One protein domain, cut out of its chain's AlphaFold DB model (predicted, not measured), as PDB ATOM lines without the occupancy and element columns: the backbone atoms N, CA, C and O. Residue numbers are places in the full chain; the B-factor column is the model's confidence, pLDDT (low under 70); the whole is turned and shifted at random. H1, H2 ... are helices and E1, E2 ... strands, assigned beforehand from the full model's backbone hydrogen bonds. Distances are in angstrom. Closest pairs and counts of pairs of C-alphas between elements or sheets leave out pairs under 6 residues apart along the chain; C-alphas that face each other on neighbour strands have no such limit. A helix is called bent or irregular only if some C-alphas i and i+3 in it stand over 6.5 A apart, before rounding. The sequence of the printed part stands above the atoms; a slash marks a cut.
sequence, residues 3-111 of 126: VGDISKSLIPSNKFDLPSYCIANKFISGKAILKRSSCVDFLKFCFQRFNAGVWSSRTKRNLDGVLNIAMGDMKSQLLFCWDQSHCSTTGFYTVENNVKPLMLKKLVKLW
ATOM      1  N   VAL A   3      63.158  45.573 166.560       57.31
ATOM      2  CA  VAL A   3      62.810  46.905 166.045       57.31
ATOM      3  C   VAL A   3      62.397  46.753 164.587       57.31
ATOM      4  O   VAL A   3      63.233  46.640 163.693       57.31
ATOM      5  N   GLY A   4      61.091  46.714 164.345       60.72
ATOM      6  CA  GLY A   4      60.550  46.623 162.993       60.72
ATOM      7  C   GLY A   4      60.488  47.996 162.331       60.72
ATOM      8  O   GLY A   4      59.799  48.893 162.825       60.72
ATOM      9  N   ASP A   5      61.152  48.170 161.185       63.50
ATOM     10  CA  ASP A   5      60.873  49.314 160.321       63.50
ATOM     11  C   ASP A   5      59.613  49.055 159.491       63.50
ATOM     12  O   ASP A   5      59.621  48.315 158.507       63.50
ATOM     13  N   ILE A   6      58.514  49.715 159.855       58.50
ATOM     14  CA  ILE A   6      57.258  49.596 159.100       58.50
ATOM     15  C   ILE A   6      57.292  50.412 157.797       58.50
ATOM     16  O   ILE A   6      56.369  50.344 156.987       58.50
ATOM     17  N   SER A   7      58.365  51.173 157.551       51.84
ATOM     18  CA  SER A   7      58.486  52.014 156.357       51.84
ATOM     19  C   SER A   7      58.513  51.199 155.062       51.84
ATOM     20  O   SER A   7      57.944  51.663 154.075       51.84
ATOM     21  N   LYS A   8      59.102  49.989 155.079       48.22
ATOM     22  CA  LYS A   8      59.144  49.067 153.926       48.22
ATOM     23  C   LYS A   8      58.120  47.929 153.977       48.22
ATOM     24  O   LYS A   8      57.771  47.414 152.924       48.22
ATOM     25  N   SER A   9      57.616  47.534 155.150       47.50
ATOM     26  CA  SER A   9      56.678  46.397 155.230       47.50
ATOM     27  C   SER A   9      55.235  46.747 154.835       47.50
ATOM     28  O   SER A   9      54.408  45.848 154.704       47.50
ATOM     29  N   LEU A  10      54.950  48.040 154.636       49.78
ATOM     30  CA  LEU A  10      53.706  48.589 154.096       49.78
ATOM     31  C   LEU A  10      54.082  49.632 153.039       49.78
ATOM     32  O   LEU A  10      54.043  50.845 153.286       49.78
ATOM     33  N   ILE A  11      54.571  49.152 151.893       52.53
ATOM     34  CA  ILE A  11      54.923  50.020 150.770       52.53
ATOM     35  C   ILE A  11      53.641  50.739 150.338       52.53
ATOM     36  O   ILE A  11      52.652  50.078 150.024       52.53
ATOM     37  N   PRO A  12      53.626  52.078 150.347       49.34
ATOM     38  CA  PRO A  12      52.541  52.819 149.754       49.34
ATOM     39  C   PRO A  12      52.660  52.718 148.234       49.34
ATOM     40  O   PRO A  12      53.495  53.405 147.648       49.34
ATOM     41  N   SER A  13      51.858  51.864 147.611       52.38
ATOM     42  CA  SER A  13      51.720  51.804 146.155       52.38
ATOM     43  C   SER A  13      50.713  52.854 145.680       52.38
ATOM     44  O   SER A  13      49.714  53.139 146.357       52.38
ATOM     45  N   ASN A  14      50.978  53.460 144.519       54.00
ATOM     46  CA  ASN A  14      49.953  54.221 143.813       54.00
ATOM     47  C   ASN A  14      48.873  53.248 143.339       54.00
ATOM     48  O   ASN A  14      49.174  52.097 143.039       54.00
ATOM     49  N   LYS A  15      47.618  53.709 143.234       52.31
ATOM     50  CA  LYS A  15      46.481  52.887 142.772       52.31
ATOM     51  C   LYS A  15      46.783  52.144 141.458       52.31
ATOM     52  O   LYS A  15      46.294  51.038 141.268       52.31
ATOM     53  N   PHE A  16      47.595  52.753 140.595       52.03
ATOM     54  CA  PHE A  16      47.978  52.239 139.280       52.03
ATOM     55  C   PHE A  16      49.071  51.156 139.307       52.03
ATOM     56  O   PHE A  16      49.188  50.421 138.336       52.03
ATOM     57  N   ASP A  17      49.807  51.004 140.414       58.38
ATOM     58  CA  ASP A  17      50.907  50.032 140.545       58.38
ATOM     59  C   ASP A  17      50.501  48.771 141.333       58.38
ATOM     60  O   ASP A  17      51.346  47.941 141.672       58.38
ATOM     61  N   LEU A  18      49.219  48.626 141.695       58.72
ATOM     62  CA  LEU A  18      48.736  47.435 142.392       58.72
ATOM     63  C   LEU A  18      48.426  46.313 141.393       58.72
ATOM     64  O   LEU A  18      47.573  46.502 140.524       58.72
ATOM     65  N   PRO A  19      49.029  45.119 141.549       60.06
ATOM     66  CA  PRO A  19      48.574  43.933 140.838       60.06
ATOM     67  C   PRO A  19      47.086  43.695 141.118       60.06
ATOM     68  O   PRO A  19      46.646  43.840 142.260       60.06
ATOM     69  N   SER A  20      46.316  43.288 140.110       56.06
ATOM     70  CA  SER A  20      44.852  43.116 140.187       56.06
ATOM     71  C   SER A  20      44.373  42.153 141.284       56.06
ATOM     72  O   SER A  20      43.223  42.230 141.706       56.06
ATOM     73  N   TYR A  21      45.251  41.279 141.783       60.81
ATOM     74  CA  TYR A  21      44.964  40.354 142.882       60.81
ATOM     75  C   TYR A  21      45.238  40.936 144.285       60.81
ATOM     76  O   TYR A  21      44.921  40.304 145.292       60.81
ATOM     77  N   CYS A  22      45.840  42.125 144.386       56.16
ATOM     78  CA  CYS A  22      46.134  42.777 145.658       56.16
ATOM     79  C   CYS A  22      44.962  43.659 146.101       56.16
ATOM     80  O   CYS A  22      44.753  44.751 145.575       56.16
ATOM     81  N   ILE A  23      44.233  43.228 147.130       59.03
ATOM     82  CA  ILE A  23      43.194  44.059 147.743       59.03
ATOM     83  C   ILE A  23      43.855  45.078 148.681       59.03
ATOM     84  O   ILE A  23      44.474  44.728 149.693       59.03
ATOM     85  N   ALA A  24      43.724  46.362 148.342       62.50
ATOM     86  CA  ALA A  24      44.122  47.459 149.217       62.50
ATOM     87  C   ALA A  24      43.322  47.390 150.527       62.50
ATOM     88  O   ALA A  24      42.095  47.391 150.511       62.50
ATOM     89  N   ASN A  25      44.011  47.355 151.670       64.56
ATOM     90  CA  ASN A  25      43.347  47.268 152.972       64.56
ATOM     91  C   ASN A  25      42.774  48.631 153.393       64.56
ATOM     92  O   ASN A  25      41.717  48.703 154.012       64.56
ATOM     93  N   LYS A  26      43.477  49.725 153.073       71.12
ATOM     94  CA  LYS A  26      43.011  51.103 153.291       71.12
ATOM     95  C   LYS A  26      43.844  52.090 152.480       71.12
ATOM     96  O   LYS A  26      44.969  51.777 152.097       71.12
ATOM     97  N   PHE A  27      43.335  53.305 152.300       69.19
ATOM     98  CA  PHE A  27      44.101  54.432 151.773       69.19
ATOM     99  C   PHE A  27      44.469  55.404 152.897       69.19
ATOM    100  O   PHE A  27      43.621  55.770 153.709       69.19
ATOM    101  N   ILE A  28      45.730  55.839 152.935       67.88
ATOM    102  CA  ILE A  28      46.205  56.895 153.838       67.88
ATOM    103  C   ILE A  28      46.960  57.924 153.011       67.88
ATOM    104  O   ILE A  28      47.934  57.588 152.340       67.88
ATOM    105  N   SER A  29      46.527  59.187 153.067       66.12
ATOM    106  CA  SER A  29      47.158  60.292 152.328       66.12
ATOM    107  C   SER A  29      47.311  60.002 150.822       66.12
ATOM    108  O   SER A  29      48.367  60.251 150.243       66.12
ATOM    109  N   GLY A  30      46.283  59.409 150.203       65.12
ATOM    110  CA  GLY A  30      46.269  59.059 148.774       65.12
ATOM    111  C   GLY A  30      47.058  57.798 148.397       65.12
ATOM    112  O   GLY A  30      47.089  57.429 147.229       65.12
ATOM    113  N   LYS A  31      47.674  57.114 149.369       68.31
ATOM    114  CA  LYS A  31      48.500  55.921 149.149       68.31
ATOM    115  C   LYS A  31      47.807  54.658 149.647       68.31
ATOM    116  O   LYS A  31      47.277  54.654 150.759       68.31
ATOM    117  N   ALA A  32      47.826  53.597 148.840       67.12
ATOM    118  CA  ALA A  32      47.258  52.310 149.222       67.12
ATOM    119  C   ALA A  32      48.145  51.625 150.266       67.12
ATOM    120  O   ALA A  32      49.369  51.627 150.159       67.12
ATOM    121  N   ILE A  33      47.523  51.028 151.277       69.81
ATOM    122  CA  ILE A  33      48.198  50.203 152.273       69.81
ATOM    123  C   ILE A  33      47.817  48.755 152.030       69.81
ATOM    124  O   ILE A  33      46.645  48.378 152.089       69.81
ATOM    125  N   LEU A  34      48.838  47.944 151.787       69.50
ATOM    126  CA  LEU A  34      48.730  46.507 151.624       69.50
ATOM    127  C   LEU A  34      49.292  45.820 152.856       69.50
ATOM    128  O   LEU A  34      50.456  46.012 153.202       69.50
ATOM    129  N   LYS A  35      48.469  45.005 153.512       70.38
ATOM    130  CA  LYS A  35      48.941  44.113 154.562       70.38
ATOM    131  C   LYS A  35      49.739  42.982 153.918       70.38
ATOM    132  O   LYS A  35      49.241  42.303 153.025       70.38
ATOM    133  N   ARG A  36      50.976  42.778 154.371       72.31
ATOM    134  CA  ARG A  36      51.814  41.663 153.914       72.31
ATOM    135  C   ARG A  36      51.176  40.333 154.332       72.31
ATOM    136  O   ARG A  36      50.695  40.215 155.463       72.31
ATOM    137  N   SER A  37      51.180  39.343 153.438       75.69
ATOM    138  CA  SER A  37      50.739  37.982 153.763       75.69
ATOM    139  C   SER A  37      51.488  37.455 154.992       75.69
ATOM    140  O   SER A  37      52.659  37.778 155.205       75.69
ATOM    141  N   SER A  38      50.779  36.723 155.856       78.50
ATOM    142  CA  SER A  38      51.307  36.168 157.118       78.50
ATOM    143  C   SER A  38      51.856  37.198 158.123       78.50
ATOM    144  O   SER A  38      52.483  36.828 159.114       78.50
ATOM    145  N   CYS A  39      51.593  38.500 157.930       78.44
ATOM    146  CA  CYS A  39      52.054  39.542 158.854       78.44
ATOM    147  C   CYS A  39      51.467  39.371 160.262       78.44
ATOM    148  O   CYS A  39      52.162  39.632 161.237       78.44
ATOM    149  N   VAL A  40      50.220  38.902 160.382       81.75
ATOM    150  CA  VAL A  40      49.578  38.673 161.688       81.75
ATOM    151  C   VAL A  40      50.301  37.592 162.477       81.75
ATOM    152  O   VAL A  40      50.626  37.810 163.640       81.75
ATOM    153  N   ASP A  41      50.581  36.451 161.852       86.62
ATOM    154  CA  ASP A  41      51.202  35.316 162.539       86.62
ATOM    155  C   ASP A  41      52.651  35.621 162.914       86.62
ATOM    156  O   ASP A  41      53.080  35.315 164.024       86.62
ATOM    157  N   PHE A  42      53.376  36.335 162.045       85.25
ATOM    158  CA  PHE A  42      54.707  36.846 162.369       85.25
ATOM    159  C   PHE A  42      54.686  37.791 163.579       85.25
ATOM    160  O   PHE A  42      55.534  37.684 164.463       85.25
ATOM    161  N   LEU A  43      53.712  38.704 163.642       85.56
ATOM    162  CA  LEU A  43      53.567  39.622 164.770       85.56
ATOM    163  C   LEU A  43      53.240  38.877 166.066       85.56
ATOM    164  O   LEU A  43      53.884  39.133 167.079       85.56
ATOM    165  N   LYS A  44      52.313  37.913 166.027       89.25
ATOM    166  CA  LYS A  44      52.005  37.050 167.178       89.25
ATOM    167  C   LYS A  44      53.245  36.308 167.671       89.25
ATOM    168  O   LYS A  44      53.531  36.336 168.863       89.25
ATOM    169  N   PHE A  45      54.007  35.703 166.761       90.38
ATOM    170  CA  PHE A  45      55.274  35.053 167.095       90.38
ATOM    171  C   PHE A  45      56.254  36.031 167.755       90.38
ATOM    172  O   PHE A  45      56.866  35.699 168.770       90.38
ATOM    173  N   CYS A  46      56.372  37.250 167.216       90.31
ATOM    174  CA  CYS A  46      57.237  38.271 167.793       90.31
ATOM    175  C   CYS A  46      56.825  38.612 169.227       90.31
ATOM    176  O   CYS A  46      57.678  38.586 170.104       90.31
ATOM    177  N   PHE A  47      55.540  38.869 169.478       89.38
ATOM    178  CA  PHE A  47      55.050  39.230 170.811       89.38
ATOM    179  C   PHE A  47      55.145  38.088 171.830       89.38
ATOM    180  O   PHE A  47      55.331  38.340 173.014       89.38
ATOM    181  N   GLN A  48      55.081  36.831 171.387       93.25
ATOM    182  CA  GLN A  48      55.258  35.673 172.267       93.25
ATOM    183  C   GLN A  48      56.712  35.446 172.702       93.25
ATOM    184  O   GLN A  48      56.949  34.753 173.689       93.25
ATOM    185  N   ARG A  49      57.695  35.950 171.945       93.00
ATOM    186  CA  ARG A  49      59.119  35.608 172.133       93.00
ATOM    187  C   ARG A  49      60.020  36.806 172.392       93.00
ATOM    188  O   ARG A  49      61.139  36.629 172.866       93.00
ATOM    189  N   PHE A  50      59.566  38.013 172.078       92.50
ATOM    190  CA  PHE A  50      60.369  39.219 172.158       92.50
ATOM    191  C   PHE A  50      59.550  40.398 172.671       92.50
ATOM    192  O   PHE A  50      58.428  40.639 172.235       92.50
ATOM    193  N   ASN A  51      60.201  41.245 173.471       89.62
ATOM    194  CA  ASN A  51      59.757  42.621 173.651       89.62
ATOM    195  C   ASN A  51      59.894  43.346 172.307       89.62
ATOM    196  O   ASN A  51      61.010  43.572 171.814       89.62
ATOM    197  N   ALA A  52      58.762  43.642 171.678       90.38
ATOM    198  CA  ALA A  52      58.702  44.235 170.352       90.38
ATOM    199  C   ALA A  52      58.329  45.716 170.442       90.38
ATOM    200  O   ALA A  52      57.467  46.116 171.222       90.38
ATOM    201  N   GLY A  53      58.977  46.530 169.615       90.38
ATOM    202  CA  GLY A  53      58.701  47.954 169.505       90.38
ATOM    203  C   GLY A  53      58.719  48.397 168.052       90.38
ATOM    204  O   GLY A  53      59.359  47.792 167.187       90.38
ATOM    205  N   VAL A  54      57.988  49.468 167.776       90.19
ATOM    206  CA  VAL A  54      57.894  50.053 166.443       90.19
ATOM    207  C   VAL A  54      58.666  51.351 166.411       90.19
ATOM    208  O   VAL A  54      58.441  52.228 167.239       90.19
ATOM    209  N   TRP A  55      59.510  51.509 165.394       91.06
ATOM    210  CA  TRP A  55      60.153  52.782 165.099       91.06
ATOM    211  C   TRP A  55      59.990  53.101 163.620       91.06
ATOM    212  O   TRP A  55      60.520  52.396 162.762       91.06
ATOM    213  N   SER A  56      59.266  54.169 163.307       88.19
ATOM    214  CA  SER A  56      58.968  54.604 161.945       88.19
ATOM    215  C   SER A  56      59.521  55.998 161.677       88.19
ATOM    216  O   SER A  56      59.515  56.850 162.557       88.19
ATOM    217  N   SER A  57      59.955  56.259 160.444       87.50
ATOM    218  CA  SER A  57      60.320  57.612 159.999       87.50
ATOM    219  C   SER A  57      59.112  58.418 159.502       87.50
ATOM    220  O   SER A  57      59.277  59.487 158.917       87.50
ATOM    221  N   ARG A  58      57.892  57.888 159.662       85.00
ATOM    222  CA  ARG A  58      56.635  58.544 159.278       85.00
ATOM    223  C   ARG A  58      56.103  59.406 160.415       85.00
ATOM    224  O   ARG A  58      56.326  59.100 161.582       85.00
ATOM    225  N   THR A  59      55.339  60.439 160.068       88.06
ATOM    226  CA  THR A  59      54.585  61.240 161.041       88.06
ATOM    227  C   THR A  59      53.623  60.367 161.847       88.06
ATOM    228  O   THR A  59      53.115  59.361 161.342       88.06
ATOM    229  N   LYS A  60      53.317  60.789 163.080       89.19
ATOM    230  CA  LYS A  60      52.411  60.076 163.993       89.19
ATOM    231  C   LYS A  60      51.070  59.715 163.350       89.19
ATOM    232  O   LYS A  60      50.680  58.555 163.349       89.19
ATOM    233  N   ARG A  61      50.433  60.686 162.683       86.00
ATOM    234  CA  ARG A  61      49.159  60.499 161.964       86.00
ATOM    235  C   ARG A  61      49.207  59.331 160.973       86.00
ATOM    236  O   ARG A  61      48.280  58.528 160.911       86.00
ATOM    237  N   ASN A  62      50.285  59.233 160.196       83.38
ATOM    238  CA  ASN A  62      50.444  58.172 159.205       83.38
ATOM    239  C   ASN A  62      50.788  56.830 159.860       83.38
ATOM    240  O   ASN A  62      50.345  55.788 159.381       83.38
ATOM    241  N   LEU A  63      51.576  56.858 160.938       85.50
ATOM    242  CA  LEU A  63      51.938  55.672 161.701       85.50
ATOM    243  C   LEU A  63      50.717  55.036 162.372       85.50
ATOM    244  O   LEU A  63      50.530  53.830 162.255       85.50
ATOM    245  N   ASP A  64      49.860  55.829 163.011       85.56
ATOM    246  CA  ASP A  64      48.681  55.316 163.710       85.56
ATOM    247  C   ASP A  64      47.722  54.590 162.767       85.56
ATOM    248  O   ASP A  64      47.283  53.478 163.064       85.56
ATOM    249  N   GLY A  65      47.450  55.160 161.590       82.31
ATOM    250  CA  GLY A  65      46.594  54.494 160.612       82.31
ATOM    251  C   GLY A  65      47.209  53.198 160.069       82.31
ATOM    252  O   GLY A  65      46.499  52.210 159.900       82.31
ATOM    253  N   VAL A  66      48.528  53.177 159.861       80.06
ATOM    254  CA  VAL A  66      49.292  51.973 159.499       80.06
ATOM    255  C   VAL A  66      49.167  50.886 160.572       80.06
ATOM    256  O   VAL A  66      48.882  49.732 160.250       80.06
ATOM    257  N   LEU A  67      49.366  51.245 161.839       84.56
ATOM    258  CA  LEU A  67      49.353  50.301 162.954       84.56
ATOM    259  C   LEU A  67      47.967  49.710 163.178       84.56
ATOM    260  O   LEU A  67      47.851  48.504 163.379       84.56
ATOM    261  N   ASN A  68      46.920  50.524 163.061       83.62
ATOM    262  CA  ASN A  68      45.547  50.045 163.198       83.62
ATOM    263  C   ASN A  68      45.204  48.983 162.138       83.62
ATOM    264  O   ASN A  68      44.494  48.033 162.440       83.62
ATOM    265  N   ILE A  69      45.748  49.091 160.919       78.50
ATOM    266  CA  ILE A  69      45.546  48.093 159.851       78.50
ATOM    267  C   ILE A  69      46.402  46.839 160.081       78.50
ATOM    268  O   ILE A  69      45.943  45.706 159.901       78.50
ATOM    269  N   ALA A  70      47.678  47.027 160.428       78.69
ATOM    270  CA  ALA A  70      48.632  45.927 160.523       78.69
ATOM    271  C   ALA A  70      48.426  45.080 161.787       78.69
ATOM    272  O   ALA A  70      48.444  43.850 161.708       78.69
ATOM    273  N   MET A  71      48.225  45.742 162.926       80.38
ATOM    274  CA  MET A  71      48.266  45.141 164.259       80.38
ATOM    275  C   MET A  71      46.903  45.112 164.951       80.38
ATOM    276  O   MET A  71      46.674  44.205 165.746       80.38
ATOM    277  N   GLY A  72      46.007  46.061 164.653       84.38
ATOM    278  CA  GLY A  72      44.732  46.191 165.364       84.38
ATOM    279  C   GLY A  72      44.955  46.221 166.880       84.38
ATOM    280  O   GLY A  72      45.809  46.964 167.369       84.38
ATOM    281  N   ASP A  73      44.265  45.341 167.601       85.38
ATOM    282  CA  ASP A  73      44.327  45.239 169.064       85.38
ATOM    283  C   ASP A  73      45.712  44.830 169.593       85.38
ATOM    284  O   ASP A  73      46.095  45.203 170.706       85.38
ATOM    285  N   MET A  74      46.528  44.146 168.777       87.00
ATOM    286  CA  MET A  74      47.895  43.755 169.151       87.00
ATOM    287  C   MET A  74      48.833  44.960 169.323       87.00
ATOM    288  O   MET A  74      49.923  44.804 169.867       87.00
ATOM    289  N   LYS A  75      48.429  46.171 168.906       88.25
ATOM    290  CA  LYS A  75      49.200  47.408 169.133       88.25
ATOM    291  C   LYS A  75      49.498  47.633 170.620       88.25
ATOM    292  O   LYS A  75      50.559  48.155 170.945       88.25
ATOM    293  N   SER A  76      48.589  47.216 171.501       89.75
ATOM    294  CA  SER A  76      48.741  47.296 172.962       89.75
ATOM    295  C   SER A  76      49.914  46.475 173.515       89.75
ATOM    296  O   SER A  76      50.389  46.764 174.607       89.75
ATOM    297  N   GLN A  77      50.415  45.491 172.758       90.81
ATOM    298  CA  GLN A  77      51.542  44.637 173.149       90.81
ATOM    299  C   GLN A  77      52.910  45.245 172.785       90.81
ATOM    300  O   GLN A  77      53.950  44.654 173.071       90.81
ATOM    301  N   LEU A  78      52.940  46.410 172.125       90.44
ATOM    302  CA  LEU A  78      54.183  47.102 171.788       90.44
ATOM    303  C   LEU A  78      54.782  47.792 173.016       90.44
ATOM    304  O   LEU A  78      54.121  48.604 173.656       90.44
ATOM    305  N   LEU A  79      56.077  47.574 173.254       91.00
ATOM    306  CA  LEU A  79      56.822  48.255 174.319       91.00
ATOM    307  C   LEU A  79      56.968  49.758 174.046       91.00
ATOM    308  O   LEU A  79      56.971  50.581 174.954       91.00
ATOM    309  N   PHE A  80      57.080  50.124 172.770       89.50
ATOM    310  CA  PHE A  80      57.057  51.511 172.333       89.50
ATOM    311  C   PHE A  80      56.550  51.631 170.896       89.50
ATOM    312  O   PHE A  80      56.672  50.718 170.072       89.50
ATOM    313  N   CYS A  81      56.025  52.813 170.584       90.19
ATOM    314  CA  CYS A  81      55.625  53.213 169.246       90.19
ATOM    315  C   CYS A  81      56.224  54.588 168.938       90.19
ATOM    316  O   CYS A  81      55.673  55.620 169.318       90.19
ATOM    317  N   TRP A  82      57.375  54.596 168.274       91.94
ATOM    318  CA  TRP A  82      58.111  55.804 167.921       91.94
ATOM    319  C   TRP A  82      57.865  56.200 166.473       91.94
ATOM    320  O   TRP A  82      58.016  55.405 165.542       91.94
ATOM    321  N   ASP A  83      57.502  57.462 166.297       91.12
ATOM    322  CA  ASP A  83      57.313  58.094 165.001       91.12
ATOM    323  C   ASP A  83      58.546  58.925 164.594       91.12
ATOM    324  O   ASP A  83      59.611  58.877 165.221       91.12
ATOM    325  N   GLN A  84      58.400  59.690 163.513       90.44
ATOM    326  CA  GLN A  84      59.440  60.552 162.964       90.44
ATOM    327  C   GLN A  84      60.094  61.477 164.000       90.44
ATOM    328  O   GLN A  84      61.293  61.715 163.889       90.44
ATOM    329  N   SER A  85      59.359  61.951 165.013       92.00
ATOM    330  CA  SER A  85      59.884  62.829 166.074       92.00
ATOM    331  C   SER A  85      61.032  62.207 166.875       92.00
ATOM    332  O   SER A  85      61.844  62.920 167.452       92.00
ATOM    333  N   HIS A  86      61.139  60.875 166.884       92.44
ATOM    334  CA  HIS A  86      62.203  60.162 167.588       92.44
ATOM    335  C   HIS A  86      63.431  59.924 166.695       92.44
ATOM    336  O   HIS A  86      64.515  59.590 167.190       92.44
ATOM    337  N   CYS A  87      63.292  60.099 165.379       91.25
ATOM    338  CA  CYS A  87      64.402  60.002 164.439       91.25
ATOM    339  C   CYS A  87      65.368  61.188 164.594       91.25
ATOM    340  O   CYS A  87      65.042  62.214 165.179       91.25
ATOM    341  N   SER A  88      66.590  61.034 164.090       91.75
ATOM    342  CA  SER A  88      67.592  62.105 164.050       91.75
ATOM    343  C   SER A  88      67.786  62.552 162.607       91.75
ATOM    344  O   SER A  88      68.068  61.720 161.745       91.75
ATOM    345  N   THR A  89      67.625  63.844 162.341       90.31
ATOM    346  CA  THR A  89      67.882  64.416 161.017       90.31
ATOM    347  C   THR A  89      69.377  64.433 160.736       90.31
ATOM    348  O   THR A  89      70.178  64.670 161.636       90.31
ATOM    349  N   THR A  90      69.750  64.146 159.492       91.19
ATOM    350  CA  THR A  90      71.160  64.097 159.079       91.19
ATOM    351  C   THR A  90      71.627  65.349 158.342       91.19
ATOM    352  O   THR A  90      72.820  65.507 158.133       91.19
ATOM    353  N   GLY A  91      70.700  66.214 157.918       92.50
ATOM    354  CA  GLY A  91      70.981  67.326 157.002       92.50
ATOM    355  C   GLY A  91      71.087  66.901 155.533       92.50
ATOM    356  O   GLY A  91      71.107  67.756 154.656       92.50
ATOM    357  N   PHE A  92      71.091  65.595 155.253       93.50
ATOM    358  CA  PHE A  92      71.116  65.045 153.902       93.50
ATOM    359  C   PHE A  92      69.722  64.606 153.450       93.50
ATOM    360  O   PHE A  92      68.798  64.442 154.253       93.50
ATOM    361  N   TYR A  93      69.589  64.361 152.151       90.94
ATOM    362  CA  TYR A  93      68.372  63.868 151.512       90.94
ATOM    363  C   TYR A  93      68.602  62.472 150.932       90.94
ATOM    364  O   TYR A  93      69.740  62.043 150.740       90.94
ATOM    365  N   THR A  94      67.522  61.728 150.690       85.50
ATOM    366  CA  THR A  94      67.627  60.410 150.049       85.50
ATOM    367  C   THR A  94      68.077  60.543 148.597       85.50
ATOM    368  O   THR A  94      67.647  61.465 147.910       85.50
ATOM    369  N   VAL A  95      68.885  59.595 148.115       89.38
ATOM    370  CA  VAL A  95      69.412  59.609 146.737       89.38
ATOM    371  C   VAL A  95      68.286  59.597 145.704       89.38
ATOM    372  O   VAL A  95      68.360  60.309 144.710       89.38
ATOM    373  N   GLU A  96      67.208  58.844 145.951       84.75
ATOM    374  CA  GLU A  96      66.095  58.747 144.997       84.75
ATOM    375  C   GLU A  96      65.147  59.957 145.042       84.75
ATOM    376  O   GLU A  96      64.298  60.115 144.167       84.75
ATOM    377  N   ASN A  97      65.225  60.784 146.091       81.31
ATOM    378  CA  ASN A  97      64.317  61.906 146.298       81.31
ATOM    379  C   ASN A  97      64.984  63.001 147.147       81.31
ATOM    380  O   ASN A  97      65.068  62.897 148.375       81.31
ATOM    381  N   ASN A  98      65.386  64.081 146.479       86.88
ATOM    382  CA  ASN A  98      66.088  65.219 147.069       86.88
ATOM    383  C   ASN A  98      65.215  66.128 147.956       86.88
ATOM    384  O   ASN A  98      65.755  67.009 148.610       86.88
ATOM    385  N   VAL A  99      63.894  65.924 148.015       87.81
ATOM    386  CA  VAL A  99      63.016  66.612 148.980       87.81
ATOM    387  C   VAL A  99      62.725  65.757 150.212       87.81
ATOM    388  O   VAL A  99      62.193  66.251 151.206       87.81
ATOM    389  N   LYS A 100      63.075  64.465 150.185       83.94
ATOM    390  CA  LYS A 100      62.853  63.547 151.302       83.94
ATOM    391  C   LYS A 100      64.096  63.511 152.202       83.94
ATOM    392  O   LYS A 100      65.126  62.975 151.789       83.94
ATOM    393  N   PRO A 101      64.018  64.030 153.442       88.94
ATOM    394  CA  PRO A 101      65.169  64.071 154.335       88.94
ATOM    395  C   PRO A 101      65.598  62.662 154.752       88.94
ATOM    396  O   PRO A 101      64.768  61.803 155.076       88.94
ATOM    397  N   LEU A 102      66.910  62.442 154.789       90.00
ATOM    398  CA  LEU A 102      67.522  61.245 155.339       90.00
ATOM    399  C   LEU A 102      67.503  61.339 156.870       90.00
ATOM    400  O   LEU A 102      68.063  62.257 157.477       90.00
ATOM    401  N   MET A 103      66.835  60.370 157.492       89.88
ATOM    402  CA  MET A 103      66.595  60.308 158.932       89.88
ATOM    403  C   MET A 103      67.203  59.026 159.504       89.88
ATOM    404  O   MET A 103      67.004  57.946 158.948       89.88
ATOM    405  N   LEU A 104      67.894  59.130 160.641       91.31
ATOM    406  CA  LEU A 104      68.520  57.999 161.329       91.31
ATOM    407  C   LEU A 104      67.753  57.591 162.584       91.31
ATOM    408  O   LEU A 104      67.263  58.424 163.349       91.31
ATOM    409  N   LYS A 105      67.724  56.283 162.836       91.38
ATOM    410  CA  LYS A 105      67.197  55.681 164.062       91.38
ATOM    411  C   LYS A 105      68.374  55.277 164.942       91.38
ATOM    412  O   LYS A 105      68.951  54.207 164.769       91.38
ATOM    413  N   LYS A 106      68.784  56.177 165.834       91.06
ATOM    414  CA  LYS A 106      69.922  55.948 166.733       91.06
ATOM    415  C   LYS A 106      69.524  54.949 167.821       91.06
ATOM    416  O   LYS A 106      68.890  55.349 168.790       91.06
ATOM    417  N   LEU A 107      69.891  53.675 167.663       88.75
ATOM    418  CA  LEU A 107      69.511  52.600 168.594       88.75
ATOM    419  C   LEU A 107      69.933  52.864 170.043       88.75
ATOM    420  O   LEU A 107      69.224  52.434 170.941       88.75
ATOM    421  N   VAL A 108      70.994  53.647 170.263       88.00
ATOM    422  CA  VAL A 108      71.415  54.103 171.600       88.00
ATOM    423  C   VAL A 108      70.264  54.726 172.405       88.00
ATOM    424  O   VAL A 108      70.093  54.406 173.572       88.00
ATOM    425  N   LYS A 109      69.345  55.453 171.745       86.56
ATOM    426  CA  LYS A 109      68.158  56.047 172.384       86.56
ATOM    427  C   LYS A 109      67.224  55.018 173.033       86.56
ATOM    428  O   LYS A 109      66.376  55.407 173.830       86.56
ATOM    429  N   LEU A 110      67.289  53.749 172.620       85.81
ATOM    430  CA  LEU A 110      66.488  52.666 173.196       85.81
ATOM    431  C   LEU A 110      67.066  52.179 174.522       85.81
ATOM    432  O   LEU A 110      66.290  51.779 175.378       85.81
ATOM    433  N   TRP A 111      68.389  52.223 174.675       81.44
ATOM    434  CA  TRP A 111      69.090  51.755 175.871       81.44
ATOM    435  C   TRP A 111      69.305  52.873 176.892       81.44
ATOM    436  O   TRP A 111      69.233  52.617 178.086       81.44
TER     437      TRP A 111
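AT A GLANCE: This is residues 3 to 111 of the 126 residues of an uncharacterized protein of Coptis chinensis (UniProt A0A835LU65). The domain is a flat, loosely joined frame of short helices and one short strand, with a two-stranded hairpin off to one side. H2, H3 and H4 with E3 make the frame, H1 lies near H3 and by the end of E3 at Trp 55, the small hairpin E1 E2 lies by H3, and the longer hairpin E4 E5 and H5 lie off to the other side. The printed part has 109 residues with five named helices and five named strands, in the order H1, E1, E2, H2, E3, H3, H4, E4, E5, H5. The class is mixed, helices and strands, and each of the two sheets, E1 - E2 and E4 - E5, is antiparallel. The whole is compact, with a radius of gyration of the C-alphas of 14.8 A, and its outline is flat, with spans of 39 by 39 by 20 A.

HOW THE PARTS SIT: The printed part opens with residues 3 to 4, which pair in parallel with residues 53 to 54 of E3, residues 52 to 55. H1, residues 6 to 9, comes closest to E3 at the C-alphas of Ile 6 and Trp 55, 7.4 A apart. E1, residues 26 to 28, and E2, residues 31 to 33, form an antiparallel hairpin at 138 degrees; N 33 and O 26 are within hydrogen-bond range at 2.8 A, and N 28 and O 31 at 2.9 A. Ile 28 of E1 and Asn 62 of H3, residues 60 to 70, have the closest C-alphas of those two elements, 7.0 A apart. H1 and H3 are near each other, with 7 pairs of C-alphas within 10 A. H2, residues 39 to 49, is close to but not clearly touching H3, about perpendicular at 85 degrees, with the closest C-alphas those of Val 40 and Ala 70, 7.4 A apart. H4, residues 72 to 77, is close to but not clearly touching H2, the same way at a shallow tilt of 17 degrees; the closest C-alphas are those of Phe 47 and Gln 77, 6.9 A apart. H4 is close to but not clearly touching H3 too, about perpendicular at 74 degrees, with the C-alphas of Leu 67 and Lys 75 closest, 6.8 A apart. Residues 54 to 55 of E3 also pair in parallel with residues 81 to 82. E4, residues 88 to 94, and E5, residues 97 to 104, form an antiparallel hairpin at 148 degrees, with N 88 and O 104 at 2.8 A and N 102 and O 92 at 2.8 A. E5 bends by 72 degrees at residue 100. E4 and E5 are apart from E3 and H3, and H5, residues 108 to 111, is apart from E4. Every O i to N i+4 pair is within hydrogen-bond range in H2, 6 of 7 are in H3 and 0 of 2 in H4, which has 3 of 3 O i to N i+3 pairs within range; H1 and H5 are too short for an O i to N i+4 pair.

IN THESE COORDINATES: H1 begins at C-alpha 6, (57.258, 49.596, 159.100), and E1 and E2 span 6.6 A and 6.5 A. H2 spans 15.5 A, E3 10.1 A, H3 15.1 A from C-alpha 60 at (52.411, 60.076, 163.993), and H4 10.5 A. H4 is neither bent nor irregular, but only just: C-alphas 73 and 76 are 6.2 A apart. E4 spans 14.1 A and E5 16.1 A, and H5 ends at C-alpha 111, (69.090, 51.755, 175.871).

THE WHOLE: The C-alphas farthest apart are those of Ser 20 and Trp 111, 44.0 A. The printed part has no cut. The link from H1 to E1 is long, with 16 residues, and the link from H4 to E4 is short. The mean pLDDT of the printed part is 79.0, and residues 3 to 25 and 27 to 34 are under 70.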